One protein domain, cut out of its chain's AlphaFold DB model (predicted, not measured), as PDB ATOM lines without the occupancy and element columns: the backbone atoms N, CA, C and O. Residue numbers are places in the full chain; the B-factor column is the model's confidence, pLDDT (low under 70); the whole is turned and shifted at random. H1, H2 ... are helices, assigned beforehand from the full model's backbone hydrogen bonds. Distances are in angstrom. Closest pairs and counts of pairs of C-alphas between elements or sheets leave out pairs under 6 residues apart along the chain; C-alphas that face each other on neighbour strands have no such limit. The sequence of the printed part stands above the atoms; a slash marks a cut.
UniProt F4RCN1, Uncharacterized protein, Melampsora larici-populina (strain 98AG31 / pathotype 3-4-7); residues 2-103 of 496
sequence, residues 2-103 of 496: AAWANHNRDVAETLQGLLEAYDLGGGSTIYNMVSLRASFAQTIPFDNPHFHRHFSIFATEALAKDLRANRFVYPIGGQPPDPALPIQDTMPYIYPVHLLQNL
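AT A GLANCE: This is residues 2 to 103 of the 496 residues of an uncharacterized protein of Melampsora larici-populina (strain 98AG31 / pathotype 3-4-7) (UniProt F4RCN1). One long helix, H1, runs along one side; H2 and H3 pack on its later part, residues 15 to 23, and the centres of the three make a triangle. Residues 2 to 9 of H1 stick out as a free arm, the long link 69 to 96 loops out on the side of H2 and H3 away from H1, and the short H4 lies beyond H3, away from H2. The printed part has 102 residues with four named helices, in the order H1, H2, H3, H4, and no named strand; the class is all helix. It is compact, with a radius of gyration of the C-alphas of 13.7 A and spans of 41 by 33 by 26 A.

IN THESE COORDINATES: H1, residues 2 to 24, begins with C-alpha 2 at (118.388, 109.763, 118.458) and is 33.0 A long from first to last C-alpha. H3, residues 51 to 68, is 25.8 A long and begins with C-alpha 51 at (103.185, 127.426, 121.845). H2 is residues 33 to 41, 12.0 A. H4, residues 97 to 102, is 9.3 A and ends with C-alpha 102 at (115.214, 137.891, 125.861).

HOW THE PARTS SIT: H1, with residues 15 to 23 alone, touches H3 the same way at a tilt of 38 degrees, only just steep; the closest C-alphas, of Leu 19 and Ala 62, are 6.3 A apart. H1 and H2 touch as a helical hairpin, at a shallow tilt of 25 degrees, opposite ways, closest at the C-alphas of Leu 15 and Phe 40, 7.2 A. H2 and H3 are close but not clearly touching, with the C-alphas of Arg 37 and Phe 55 closest at 7.2 A. H3 and H4, also a helical hairpin, only just touch, with 3 pairs of C-alphas within 8 A, the closest those of Arg 53 and Leu 100 at 7.2 A. H4 is apart from H1 and H2. In H1, H2 and H3 every O i to N i+4 pair is within hydrogen-bond range; in H4 1 of 2 is.

THE WHOLE: The C-alphas farthest apart, of Ala 2 and Asn 70, are 41.1 A apart. The printed part has no cut, and the link from H3 to H4 is long. The mean pLDDT of the printed part is 94.5, and residue 103 is under 70.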
ATOM      1  N   ALA A   2     118.703 109.838 119.897       82.06
ATOM      2  CA  ALA A   2     118.388 109.763 118.458       82.06
ATOM      3  C   ALA A   2     116.888 109.930 118.116       82.06
ATOM      4  O   ALA A   2     116.554 110.697 117.221       82.06
ATOM      5  N   ALA A   3     115.979 109.304 118.875       84.50
ATOM      6  CA  ALA A   3     114.534 109.439 118.647       84.50
ATOM      7  C   ALA A   3     114.019 110.885 118.814       84.50
ATOM      8  O   ALA A   3     113.164 111.330 118.058       84.50
ATOM      9  N   TRP A   4     114.580 111.636 119.768       75.25
ATOM     10  CA  TRP A   4     114.212 113.036 119.999       75.25
ATOM     11  C   TRP A   4     114.750 113.960 118.898       75.25
ATOM     12  O   TRP A   4     114.043 114.846 118.431       75.25
ATOM     13  N   ALA A   5     115.980 113.716 118.435       79.88
ATOM     14  CA  ALA A   5     116.560 114.458 117.318       79.88
ATOM     15  C   ALA A   5     115.765 114.252 116.016       79.88
ATOM     16  O   ALA A   5     115.509 115.219 115.303       79.88
ATOM     17  N   ASN A   6     115.329 113.017 115.747       91.19
ATOM     18  CA  ASN A   6     114.491 112.711 114.587       91.19
ATOM     19  C   ASN A   6     113.130 113.411 114.683       91.19
ATOM     20  O   ASN A   6     112.725 114.072 113.737       91.19
ATOM     21  N   HIS A   7     112.485 113.379 115.852       91.38
ATOM     22  CA  HIS A   7     111.207 114.062 116.051       91.38
ATOM     23  C   HIS A   7     111.290 115.576 115.788       91.38
ATOM     24  O   HIS A   7     110.442 116.134 115.098       91.38
ATOM     25  N   ASN A   8     112.338 116.246 116.279       91.88
ATOM     26  CA  ASN A   8     112.522 117.681 116.029       91.88
ATOM     27  C   ASN A   8     112.760 117.999 114.551       91.88
ATOM     28  O   ASN A   8     112.348 119.058 114.078       91.88
ATOM     29  N   ARG A   9     113.434 117.097 113.832       94.38
ATOM     30  CA  ARG A   9     113.645 117.231 112.395       94.38
ATOM     31  C   ARG A   9     112.321 117.122 111.640       94.38
ATOM     32  O   ARG A   9     112.028 118.008 110.846       94.38
ATOM     33  N   ASP A  10     111.509 116.114 111.949       96.12
ATOM     34  CA  ASP A  10     110.205 115.907 111.307       96.12
ATOM     35  C   ASP A  10     109.265 117.102 111.552       96.12
ATOM     36  O   ASP A  10     108.578 117.573 110.643       96.12
ATOM     37  N   VAL A  11     109.283 117.657 112.772       96.00
ATOM     38  CA  VAL A  11     108.547 118.884 113.121       96.00
ATOM     39  C   VAL A  11     109.039 120.071 112.291       96.00
ATOM     40  O   VAL A  11     108.222 120.804 111.737       96.00
ATOM     41  N   ALA A  12     110.354 120.264 112.170       96.56
ATOM     42  CA  ALA A  12     110.921 121.360 111.388       96.56
ATOM     43  C   ALA A  12     110.579 121.247 109.892       96.56
ATOM     44  O   ALA A  12     110.179 122.242 109.289       96.56
ATOM     45  N   GLU A  13     110.676 120.049 109.309       97.38
ATOM     46  CA  GLU A  13     110.312 119.787 107.910       97.38
ATOM     47  C   GLU A  13     108.811 120.036 107.668       97.38
ATOM     48  O   GLU A  13     108.439 120.696 106.696       97.38
ATOM     49  N   THR A  14     107.946 119.615 108.597       98.06
ATOM     50  CA  THR A  14     106.494 119.857 108.517       98.06
ATOM     51  C   THR A  14     106.159 121.351 108.572       98.06
ATOM     52  O   THR A  14     105.358 121.845 107.777       98.06
ATOM     53  N   LEU A  15     106.789 122.099 109.485       98.12
ATOM     54  CA  LEU A  15     106.585 123.547 109.601       98.12
ATOM     55  C   LEU A  15     107.110 124.303 108.376       98.12
ATOM     56  O   LEU A  15     106.470 125.251 107.920       98.12
ATOM     57  N   GLN A  16     108.239 123.876 107.815       98.06
ATOM     58  CA  GLN A  16     108.767 124.442 106.578       98.06
ATOM     59  C   GLN A  16     107.800 124.211 105.407       98.06
ATOM     60  O   GLN A  16     107.474 125.157 104.689       98.06
ATOM     61  N   GLY A  17     107.255 122.996 105.277       98.19
ATOM     62  CA  GLY A  17     106.219 122.690 104.288       98.19
ATOM     63  C   GLY A  17     104.960 123.547 104.461       98.19
ATOM     64  O   GLY A  17     104.391 124.023 103.479       98.19
ATOM     65  N   LEU A  18     104.556 123.833 105.706       98.44
ATOM     66  CA  LEU A  18     103.436 124.735 105.989       98.44
ATOM     67  C   LEU A  18     103.725 126.186 105.552       98.44
ATOM     68  O   LEU A  18     102.839 126.835 104.994       98.44
ATOM     69  N   LEU A  19     104.947 126.698 105.761       98.31
ATOM     70  CA  LEU A  19     105.356 128.029 105.276       98.31
ATOM     71  C   LEU A  19     105.382 128.112 103.749       98.31
ATOM     72  O   LEU A  19     105.039 129.149 103.185       98.31
ATOM     73  N   GLU A  20     105.804 127.045 103.077       98.25
ATOM     74  CA  GLU A  20     105.817 126.970 101.615       98.25
ATOM     75  C   GLU A  20     104.399 126.920 101.047       98.25
ATOM     76  O   GLU A  20     104.085 127.679 100.131       98.25
ATOM     77  N   ALA A  21     103.514 126.115 101.642       98.19
ATOM     78  CA  ALA A  21     102.101 126.073 101.275       98.19
ATOM     79  C   ALA A  21     101.410 127.431 101.488       98.19
ATOM     80  O   ALA A  21     100.663 127.880 100.617       98.19
ATOM     81  N   TYR A  22     101.700 128.115 102.601       98.38
ATOM     82  CA  TYR A  22     101.228 129.477 102.862       98.38
ATOM     83  C   TYR A  22     101.668 130.448 101.759       98.38
ATOM     84  O   TYR A  22     100.849 131.183 101.213       98.38
ATOM     85  N   ASP A  23     102.954 130.432 101.401       98.06
ATOM     86  CA  ASP A  23     103.535 131.335 100.405       98.06
ATOM     87  C   ASP A  23     102.949 131.111  99.004       98.06
ATOM     88  O   ASP A  23     102.476 132.060  98.368       98.06
ATOM     89  N   LEU A  24     102.927 129.845  98.565       97.75
ATOM     90  CA  LEU A  24     102.391 129.403  97.275       97.75
ATOM     91  C   LEU A  24     100.891 129.677  97.159       97.75
ATOM     92  O   LEU A  24     100.415 130.083  96.102       97.75
ATOM     93  N   GLY A  25     100.150 129.502  98.253       97.50
ATOM     94  CA  GLY A  25      98.726 129.795  98.322       97.50
ATOM     95  C   GLY A  25      98.403 131.281  98.487       97.50
ATOM     96  O   GLY A  25      97.301 131.603  98.899       97.50
ATOM     97  N   GLY A  26      99.325 132.208  98.204       97.38
ATOM     98  CA  GLY A  26      99.033 133.648  98.195       97.38
ATOM     99  C   GLY A  26      99.182 134.358  99.545       97.38
ATOM    100  O   GLY A  26      98.882 135.552  99.632       97.38
ATOM    101  N   GLY A  27      99.715 133.677 100.562       97.62
ATOM    102  CA  GLY A  27     100.092 134.247 101.854       97.62
ATOM    103  C   GLY A  27      98.919 134.902 102.573       97.62
ATOM    104  O   GLY A  27      97.793 134.397 102.547       97.62
ATOM    105  N   SER A  28      99.160 136.070 103.160       97.06
ATOM    106  CA  SER A  28      98.164 136.821 103.942       97.06
ATOM    107  C   SER A  28      96.927 137.262 103.155       97.06
ATOM    108  O   SER A  28      95.925 137.659 103.747       97.06
ATOM    109  N   THR A  29      96.982 137.212 101.823       96.75
ATOM    110  CA  THR A  29      95.844 137.560 100.959       96.75
ATOM    111  C   THR A  29      94.750 136.496 101.028       96.75
ATOM    112  O   THR A  29      93.571 136.816 100.894       96.75
ATOM    113  N   ILE A  30      95.139 135.231 101.223       97.19
ATOM    114  CA  ILE A  30      94.225 134.080 101.235       97.19
ATOM    115  C   ILE A  30      94.087 133.513 102.648       97.19
ATOM    116  O   ILE A  30      92.991 133.146 103.073       97.19
ATOM    117  N   TYR A  31      95.184 133.467 103.401       97.19
ATOM    118  CA  TYR A  31      95.214 132.891 104.735       97.19
ATOM    119  C   TYR A  31      95.028 133.956 105.810       97.19
ATOM    120  O   TYR A  31      95.829 134.876 105.956       97.19
ATOM    121  N   ASN A  32      94.009 133.759 106.649       96.25
ATOM    122  CA  ASN A  32      93.922 134.456 107.925       96.25
ATOM    123  C   ASN A  32      94.947 133.867 108.910       96.25
ATOM    124  O   ASN A  32      95.076 132.646 109.013       96.25
ATOM    125  N   MET A  33      95.605 134.713 109.706       95.94
ATOM    126  CA  MET A  33      96.465 134.288 110.819       95.94
ATOM    127  C   MET A  33      95.792 133.310 111.786       95.94
ATOM    128  O   MET A  33      96.478 132.472 112.364       95.94
ATOM    129  N   VAL A  34      94.468 133.379 111.963       96.88
ATOM    130  CA  VAL A  34      93.721 132.402 112.778       96.88
ATOM    131  C   VAL A  34      93.803 131.005 112.162       96.88
ATOM    132  O   VAL A  34      94.122 130.043 112.858       96.88
ATOM    133  N   SER A  35      93.573 130.899 110.853       97.19
ATOM    134  CA  SER A  35      93.664 129.642 110.106       97.19
ATOM    135  C   SER A  35      95.100 129.127 110.067       97.19
ATOM    136  O   SER A  35      95.325 127.949 110.321       97.19
ATOM    137  N   LEU A  36      96.077 130.015 109.848       98.00
ATOM    138  CA  LEU A  36      97.496 129.658 109.875       98.00
ATOM    139  C   LEU A  36      97.921 129.123 111.253       98.00
ATOM    140  O   LEU A  36      98.621 128.117 111.332       98.00
ATOM    141  N   ARG A  37      97.452 129.746 112.344       97.94
ATOM    142  CA  ARG A  37      97.678 129.269 113.717       97.94
ATOM    143  C   ARG A  37      97.045 127.905 113.966       97.94
ATOM    144  O   ARG A  37      97.666 127.069 114.612       97.94
ATOM    145  N   ALA A  38      95.834 127.677 113.463       97.81
ATOM    146  CA  ALA A  38      95.165 126.387 113.583       97.81
ATOM    147  C   ALA A  38      95.915 125.281 112.820       97.81
ATOM    148  O   ALA A  38      96.095 124.194 113.359       97.81
ATOM    149  N   SER A  39      96.416 125.562 111.611       98.06
ATOM    150  CA  SER A  39      97.264 124.626 110.860       98.06
ATOM    151  C   SER A  39      98.591 124.357 111.571       98.06
ATOM    152  O   SER A  39      98.990 123.206 111.696       98.06
ATOM    153  N   PHE A  40      99.238 125.391 112.114       98.38
ATOM    154  CA  PHE A  40     100.448 125.246 112.927       98.38
ATOM    155  C   PHE A  40     100.213 124.363 114.165       98.38
ATOM    156  O   PHE A  40     101.061 123.545 114.525       98.38
ATOM    157  N   ALA A  41      99.036 124.484 114.786       98.00
ATOM    158  CA  ALA A  41      98.666 123.708 115.964       98.00
ATOM    159  C   ALA A  41      98.496 122.202 115.705       98.00
ATOM    160  O   ALA A  41      98.517 121.418 116.652       98.00
ATOM    161  N   GLN A  42      98.379 121.783 114.439       97.88
ATOM    162  CA  GLN A  42      98.405 120.364 114.064       97.88
ATOM    163  C   GLN A  42      99.802 119.754 114.238       97.88
ATOM    164  O   GLN A  42      99.918 118.552 114.459       97.88
ATOM    165  N   THR A  43     100.858 120.572 114.155       97.94
ATOM    166  CA  THR A  43     102.250 120.140 114.344       97.94
ATOM    167  C   THR A  43     102.723 120.362 115.779       97.94
ATOM    168  O   THR A  43     103.343 119.478 116.365       97.94
ATOM    169  N   ILE A  44     102.432 121.529 116.364       97.69
ATOM    170  CA  ILE A  44     102.758 121.848 117.762       97.69
ATOM    171  C   ILE A  44     101.445 122.120 118.504       97.69
ATOM    172  O   ILE A  44     100.890 123.196 118.319       97.69
ATOM    173  N   PRO A  45     100.945 121.198 119.346       97.69
ATOM    174  CA  PRO A  45      99.648 121.349 120.008       97.69
ATOM    175  C   PRO A  45      99.528 122.625 120.851       97.69
ATOM    176  O   PRO A  45     100.515 123.089 121.427       97.69
ATOM    177  N   PHE A  46      98.305 123.152 120.986       97.38
ATOM    178  CA  PHE A  46      98.018 124.337 121.809       97.38
ATOM    179  C   PHE A  46      98.412 124.173 123.284       97.38
ATOM    180  O   PHE A  46      98.749 125.164 123.925       97.38
ATOM    181  N   ASP A  47      98.433 122.941 123.795       96.56
ATOM    182  CA  ASP A  47      98.825 122.626 125.176       96.56
ATOM    183  C   ASP A  47     100.340 122.755 125.418       96.56
ATOM    184  O   ASP A  47     100.817 122.607 126.544       96.56
ATOM    185  N   ASN A  48     101.130 123.019 124.371       95.75
ATOM    186  CA  ASN A  48     102.559 123.241 124.519       95.75
ATOM    187  C   ASN A  48     102.813 124.544 125.315       95.75
ATOM    188  O   ASN A  48     102.375 125.616 124.884       95.75
ATOM    189  N   PRO A  49     103.589 124.509 126.418       94.81
ATOM    190  CA  PRO A  49     103.825 125.682 127.269       94.81
ATOM    191  C   PRO A  49     104.540 126.827 126.537       94.81
ATOM    192  O   PRO A  49     104.475 127.987 126.941       94.81
ATOM    193  N   HIS A  50     105.211 126.520 125.428       94.75
ATOM    194  CA  HIS A  50     105.915 127.473 124.583       94.75
ATOM    195  C   HIS A  50     105.215 127.697 123.237       94.75
ATOM    196  O   HIS A  50     105.823 128.277 122.332       94.75
ATOM    197  N   PHE A  51     103.944 127.300 123.092       95.75
ATOM    198  CA  PHE A  51     103.185 127.426 121.845       95.75
ATOM    199  C   PHE A  51     103.262 128.842 121.266       95.75
ATOM    200  O   PHE A  51     103.663 129.022 120.119       95.75
ATOM    201  N   HIS A  52     102.967 129.871 122.070       94.81
ATOM    202  CA  HIS A  52     103.002 131.261 121.602       94.81
ATOM    203  C   HIS A  52     104.383 131.696 121.108       94.81
ATOM    204  O   HIS A  52     104.478 132.453 120.142       94.81
ATOM    205  N   ARG A  53     105.457 131.221 121.750       94.12
ATOM    206  CA  ARG A  53     106.832 131.526 121.343       94.12
ATOM    207  C   ARG A  53     107.146 130.871 120.002       94.12
ATOM    208  O   ARG A  53     107.599 131.559 119.092       94.12
ATOM    209  N   HIS A  54     106.857 129.576 119.864       96.62
ATOM    210  CA  HIS A  54     107.074 128.841 118.618       96.62
ATOM    211  C   HIS A  54     106.242 129.418 117.469       96.62
ATOM    212  O   HIS A  54     106.783 129.691 116.398       96.62
ATOM    213  N   PHE A  55     104.963 129.700 117.720       97.56
ATOM    214  CA  PHE A  55     104.086 130.324 116.740       97.56
ATOM    215  C   PHE A  55     104.558 131.729 116.355       97.56
ATOM    216  O   PHE A  55     104.511 132.074 115.184       97.56
ATOM    217  N   SER A  56     105.062 132.535 117.294       96.81
ATOM    218  CA  SER A  56     105.564 133.883 116.980       96.81
ATOM    219  C   SER A  56     106.797 133.857 116.078       96.81
ATOM    220  O   SER A  56     106.900 134.678 115.167       96.81
ATOM    221  N   ILE A  57     107.715 132.909 116.297       96.38
ATOM    222  CA  ILE A  57     108.885 132.710 115.426       96.38
ATOM    223  C   ILE A  57     108.417 132.322 114.020       96.38
ATOM    224  O   ILE A  57     108.779 132.977 113.046       96.38
ATOM    225  N   PHE A  58     107.541 131.320 113.928       97.94
ATOM    226  CA  PHE A  58     106.960 130.864 112.667       97.94
ATOM    227  C   PHE A  58     106.204 131.980 111.926       97.94
ATOM    228  O   PHE A  58     106.420 132.217 110.740       97.94
ATOM    229  N   ALA A  59     105.344 132.715 112.634       97.75
ATOM    230  CA  ALA A  59     104.551 133.798 112.072       97.75
ATOM    231  C   ALA A  59     105.430 134.951 111.578       97.75
ATOM    232  O   ALA A  59     105.116 135.560 110.563       97.75
ATOM    233  N   THR A  60     106.554 135.235 112.244       97.00
ATOM    234  CA  THR A  60     107.501 136.263 111.783       97.00
ATOM    235  C   THR A  60     108.103 135.899 110.422       97.00
ATOM    236  O   THR A  60     108.210 136.767 109.556       97.00
ATOM    237  N   GLU A  61     108.425 134.623 110.189       97.69
ATOM    238  CA  GLU A  61     108.896 134.142 108.882       97.69
ATOM    239  C   GLU A  61     107.799 134.210 107.806       97.69
ATOM    240  O   GLU A  61     108.056 134.652 106.682       97.69
ATOM    241  N   ALA A  62     106.556 133.855 108.150       98.06
ATOM    242  CA  ALA A  62     105.408 134.002 107.250       98.06
ATOM    243  C   ALA A  62     105.199 135.472 106.834       98.06
ATOM    244  O   ALA A  62     105.074 135.780 105.648       98.06
ATOM    245  N   LEU A  63     105.270 136.400 107.793       97.19
ATOM    246  CA  LEU A  63     105.170 137.835 107.525       97.19
ATOM    247  C   LEU A  63     106.351 138.366 106.709       97.19
ATOM    248  O   LEU A  63     106.168 139.244 105.867       97.19
ATOM    249  N   ALA A  64     107.558 137.830 106.906       96.81
ATOM    250  CA  ALA A  64     108.705 138.178 106.076       96.81
ATOM    251  C   ALA A  64     108.489 137.756 104.611       96.81
ATOM    252  O   ALA A  64     108.862 138.500 103.701       96.81
ATOM    253  N   LYS A  65     107.851 136.603 104.364       97.81
ATOM    254  CA  LYS A  65     107.444 136.175 103.013       97.81
ATOM    255  C   LYS A  65     106.374 137.087 102.417       97.81
ATOM    256  O   LYS A  65     106.469 137.433 101.241       97.81
ATOM    257  N   ASP A  66     105.387 137.523 103.197       98.25
ATOM    258  CA  ASP A  66     104.395 138.499 102.726       98.25
ATOM    259  C   ASP A  66     105.025 139.836 102.360       98.25
ATOM    260  O   ASP A  66     104.744 140.375 101.291       98.25
ATOM    261  N   LEU A  67     105.936 140.330 103.198       96.56
ATOM    262  CA  LEU A  67     106.639 141.581 102.948       96.56
ATOM    263  C   LEU A  67     107.478 141.511 101.661       96.56
ATOM    264  O   LEU A  67     107.436 142.438 100.856       96.56
ATOM    265  N   ARG A  68     108.201 140.405 101.427       97.75
ATOM    266  CA  ARG A  68     108.978 140.195 100.186       97.75
ATOM    267  C   ARG A  68     108.092 140.123  98.943       97.75
ATOM    268  O   ARG A  68     108.507 140.577  97.882       97.75
ATOM    269  N   ALA A  69     106.889 139.572  99.077       97.31
ATOM    270  CA  ALA A  69     105.902 139.481  98.005       97.31
ATOM    271  C   ALA A  69     105.026 140.745  97.867       97.31
ATOM    272  O   ALA A  69     104.096 140.749  97.063       97.31
ATOM    273  N   ASN A  70     105.303 141.806  98.638       97.19
ATOM    274  CA  ASN A  70     104.514 143.041  98.689       97.19
ATOM    275  C   ASN A  70     103.015 142.798  98.974       97.19
ATOM    276  O   ASN A  70     102.138 143.430  98.380       97.19
ATOM    277  N   ARG A  71     102.725 141.843  99.864       96.62
ATOM    278  CA  ARG A  71     101.378 141.502 100.337       96.62
ATOM    279  C   ARG A  71     101.046 142.258 101.623       96.62
ATOM    280  O   ARG A  71     101.910 142.874 102.247       96.62
ATOM    281  N   PHE A  72      99.779 142.201 102.034       93.69
ATOM    282  CA  PHE A  72      99.354 142.717 103.336       93.69
ATOM    283  C   PHE A  72     100.158 142.050 104.464       93.69
ATOM    284  O   PHE A  72     100.447 140.860 104.405       93.69
ATOM    285  N   VAL A  73     100.517 142.790 105.507       94.94
ATOM    286  CA  VAL A  73     101.291 142.249 106.632       94.94
ATOM    287  C   VAL A  73     100.484 142.453 107.904       94.94
ATOM    288  O   VAL A  73     100.093 143.575 108.226       94.94
ATOM    289  N   TYR A  74     100.226 141.364 108.629       92.75
ATOM    290  CA  TYR A  74      99.578 141.442 109.933       92.75
ATOM    291  C   TYR A  74     100.454 142.205 110.938       92.75
ATOM    292  O   TYR A  74     101.682 142.090 110.905       92.75
ATOM    293  N   PRO A  75      99.845 142.989 111.843       92.94
ATOM    294  CA  PRO A  75     100.596 143.740 112.837       92.94
ATOM    295  C   PRO A  75     101.330 142.795 113.798       92.94
ATOM    296  O   PRO A  75     100.761 141.823 114.292       92.94
ATOM    297  N   ILE A  76     102.594 143.112 114.084       94.38
ATOM    298  CA  ILE A  76     103.397 142.439 115.111       94.38
ATOM    299  C   ILE A  76     103.194 143.172 116.440       94.38
ATOM    300  O   ILE A  76     103.283 144.400 116.496       94.38
ATOM    301  N   GLY A  77     102.974 142.424 117.522       91.75
ATOM    302  CA  GLY A  77     102.707 142.961 118.854       91.75
ATOM    303  C   GLY A  77     101.229 143.269 119.114       91.75
ATOM    304  O   GLY A  77     100.335 142.634 118.563       91.75
ATOM    305  N   GLY A  78     100.979 144.219 120.018       92.00
ATOM    306  CA  GLY A  78      99.651 144.524 120.562       92.00
ATOM    307  C   GLY A  78      99.523 144.137 122.036       92.00
ATOM    308  O   GLY A  78     100.522 143.843 122.700       92.00
ATOM    309  N   GLN A  79      98.292 144.134 122.545       92.69
ATOM    310  CA  GLN A  79      98.010 143.629 123.885       92.69
ATOM    311  C   GLN A  79      98.117 142.095 123.866       92.69
ATOM    312  O   GLN A  79      97.434 141.467 123.052       92.69
ATOM    313  N   PRO A  80      98.983 141.485 124.698       92.00
ATOM    314  CA  PRO A  80      99.069 140.036 124.781       92.00
ATOM    315  C   PRO A  80      97.718 139.455 125.232       92.00
ATOM    316  O   PRO A  80      96.997 140.115 125.989       92.00
ATOM    317  N   PRO A  81      97.355 138.252 124.758       92.81
ATOM    318  CA  PRO A  81      96.105 137.617 125.140       92.81
ATOM    319  C   PRO A  81      96.084 137.339 126.645       92.81
ATOM    320  O   PRO A  81      97.126 137.078 127.250       92.81
ATOM    321  N   ASP A  82      94.893 137.412 127.238       94.12
ATOM    322  CA  ASP A  82      94.696 137.098 128.652       94.12
ATOM    323  C   ASP A  82      95.107 135.636 128.915       94.12
ATOM    324  O   ASP A  82      94.544 134.740 128.278       94.12
ATOM    325  N   PRO A  83      96.065 135.369 129.826       92.06
ATOM    326  CA  PRO A  83      96.491 134.008 130.143       92.06
ATOM    327  C   PRO A  83      95.373 133.137 130.737       92.06
ATOM    328  O   PRO A  83      95.523 131.919 130.775       92.06
ATOM    329  N   ALA A  84      94.266 133.727 131.205       95.50
ATOM    330  CA  ALA A  84      93.109 132.980 131.693       95.50
ATOM    331  C   ALA A  84      92.265 132.347 130.570       95.50
ATOM    332  O   ALA A  84      91.464 131.451 130.843       95.50
ATOM    333  N   LEU A  85      92.412 132.806 129.321       95.88
ATOM    334  CA  LEU A  85      91.652 132.289 128.185       95.88
ATOM    335  C   LEU A  85      92.419 131.166 127.470       95.88
ATOM    336  O   LEU A  85      93.624 131.297 127.242       95.88
ATOM    337  N   PRO A  86      91.738 130.083 127.046       95.44
ATOM    338  CA  PRO A  86      92.358 129.049 126.228       95.44
ATOM    339  C   PRO A  86      92.976 129.643 124.960       95.44
ATOM    340  O   PRO A  86      92.328 130.394 124.230       95.44
ATOM    341  N   ILE A  87      94.223 129.270 124.658       95.25
ATOM    342  CA  ILE A  87      94.997 129.845 123.545       95.25
ATOM    343  C   ILE A  87      94.241 129.745 122.212       95.25
ATOM    344  O   ILE A  87      94.271 130.684 121.411       95.25
ATOM    345  N   GLN A  88      93.520 128.645 121.990       95.88
ATOM    346  CA  GLN A  88      92.709 128.405 120.792       95.88
ATOM    347  C   GLN A  88      91.622 129.470 120.556       95.88
ATOM    348  O   GLN A  88      91.354 129.806 119.401       95.88
ATOM    349  N   ASP A  89      91.087 130.063 121.626       96.19
ATOM    350  CA  ASP A  89      89.982 131.031 121.597       96.19
ATOM    351  C   ASP A  89      90.470 132.490 121.596       96.19
ATOM    352  O   ASP A  89      89.694 133.430 121.421       96.19
ATOM    353  N   THR A  90      91.775 132.707 121.766       95.75
ATOM    354  CA  THR A  90      92.385 134.045 121.748       95.75
ATOM    355  C   THR A  90      92.702 134.500 120.326       95.75
ATOM    356  O   THR A  90      92.866 133.675 119.428       95.75
ATOM    357  N   MET A  91      92.866 135.802 120.085       94.81
ATOM    358  CA  MET A  91      93.401 136.263 118.798       94.81
ATOM    359  C   MET A  91      94.884 135.895 118.630       94.81
ATOM    360  O   MET A  91      95.626 135.907 119.614       94.81
ATOM    361  N   PRO A  92      95.346 135.559 117.406       95.50
ATOM    362  CA  PRO A  92      96.754 135.302 117.143       95.50
ATOM    363  C   PRO A  92      97.601 136.503 117.559       95.50
ATOM    364  O   PRO A  92      97.434 137.606 117.044       95.50
ATOM    365  N   TYR A  93      98.512 136.262 118.491       96.19
ATOM    366  CA  TYR A  93      99.452 137.255 118.982       96.19
ATOM    367  C   TYR A  93     100.863 136.865 118.559       96.19
ATOM    368  O   TYR A  93     101.280 135.725 118.779       96.19
ATOM    369  N   ILE A  94     101.578 137.810 117.948       96.94
ATOM    370  CA  ILE A  94     102.951 137.627 117.472       96.94
ATOM    371  C   ILE A  94     103.859 138.478 118.352       96.94
ATOM    372  O   ILE A  94     103.778 139.709 118.320       96.94
ATOM    373  N   TYR A  95     104.726 137.831 119.130       94.69
ATOM    374  CA  TYR A  95     105.709 138.535 119.946       94.69
ATOM    375  C   TYR A  95     106.646 139.375 119.065       94.69
ATOM    376  O   TYR A  95     107.195 138.865 118.086       94.69
ATOM    377  N   PRO A  96     106.899 140.642 119.431       90.88
ATOM    378  CA  PRO A  96     107.959 141.430 118.825       90.88
ATOM    379  C   PRO A  96     109.315 140.716 118.895       90.88
ATOM    380  O   PRO A  96     109.690 140.172 119.933       90.88
ATOM    381  N   VAL A  97     110.087 140.780 117.807       87.19
ATOM    382  CA  VAL A  97     111.364 140.053 117.650       87.19
ATOM    383  C   VAL A  97     112.355 140.329 118.790       87.19
ATOM    384  O   VAL A  97     113.056 139.424 119.236       87.19
ATOM    385  N   HIS A  98     112.377 141.552 119.324       85.31
ATOM    386  CA  HIS A  98     113.249 141.918 120.445       85.31
ATOM    387  C   HIS A  98     112.870 141.220 121.764       85.31
ATOM    388  O   HIS A  98     113.740 140.973 122.594       85.31
ATOM    389  N   LEU A  99     111.598 140.857 121.961       84.31
ATOM    390  CA  LEU A  99     111.165 140.088 123.134       84.31
ATOM    391  C   LEU A  99     111.502 138.603 122.988       84.31
ATOM    392  O   LEU A  99     111.834 137.952 123.976       84.31
ATOM    393  N   LEU A 100     111.502 138.078 121.760       84.38
ATOM    394  CA  LEU A 100     111.877 136.686 121.494       84.38
ATOM    395  C   LEU A 100     113.341 136.386 121.860       84.38
ATOM    396  O   LEU A 100     113.640 135.268 122.273       84.38
ATOM    397  N   GLN A 101     114.234 137.376 121.756       82.69
ATOM    398  CA  GLN A 101     115.658 137.235 122.095       82.69
ATOM    399  C   GLN A 101     115.915 137.164 123.607       82.69
ATOM    400  O   GLN A 101     116.846 136.486 124.044       82.69
ATOM    401  N   ASN A 102     115.075 137.834 124.403       78.62
ATOM    402  CA  ASN A 102     115.214 137.891 125.861       78.62
ATOM    403  C   ASN A 102     114.544 136.707 126.568       78.62
ATOM    404  O   ASN A 102     114.894 136.390 127.701       78.62
ATOM    405  N   LEU A 103     113.641 136.001 125.882       67.06
ATOM    406  CA  LEU A 103     113.113 134.706 126.307       67.06
ATOM    407  C   LEU A 103     114.150 133.610 126.021       67.06
ATOM    408  O   LEU A 103     113.938 132.719 125.190       67.06
TER     409      LEU A 103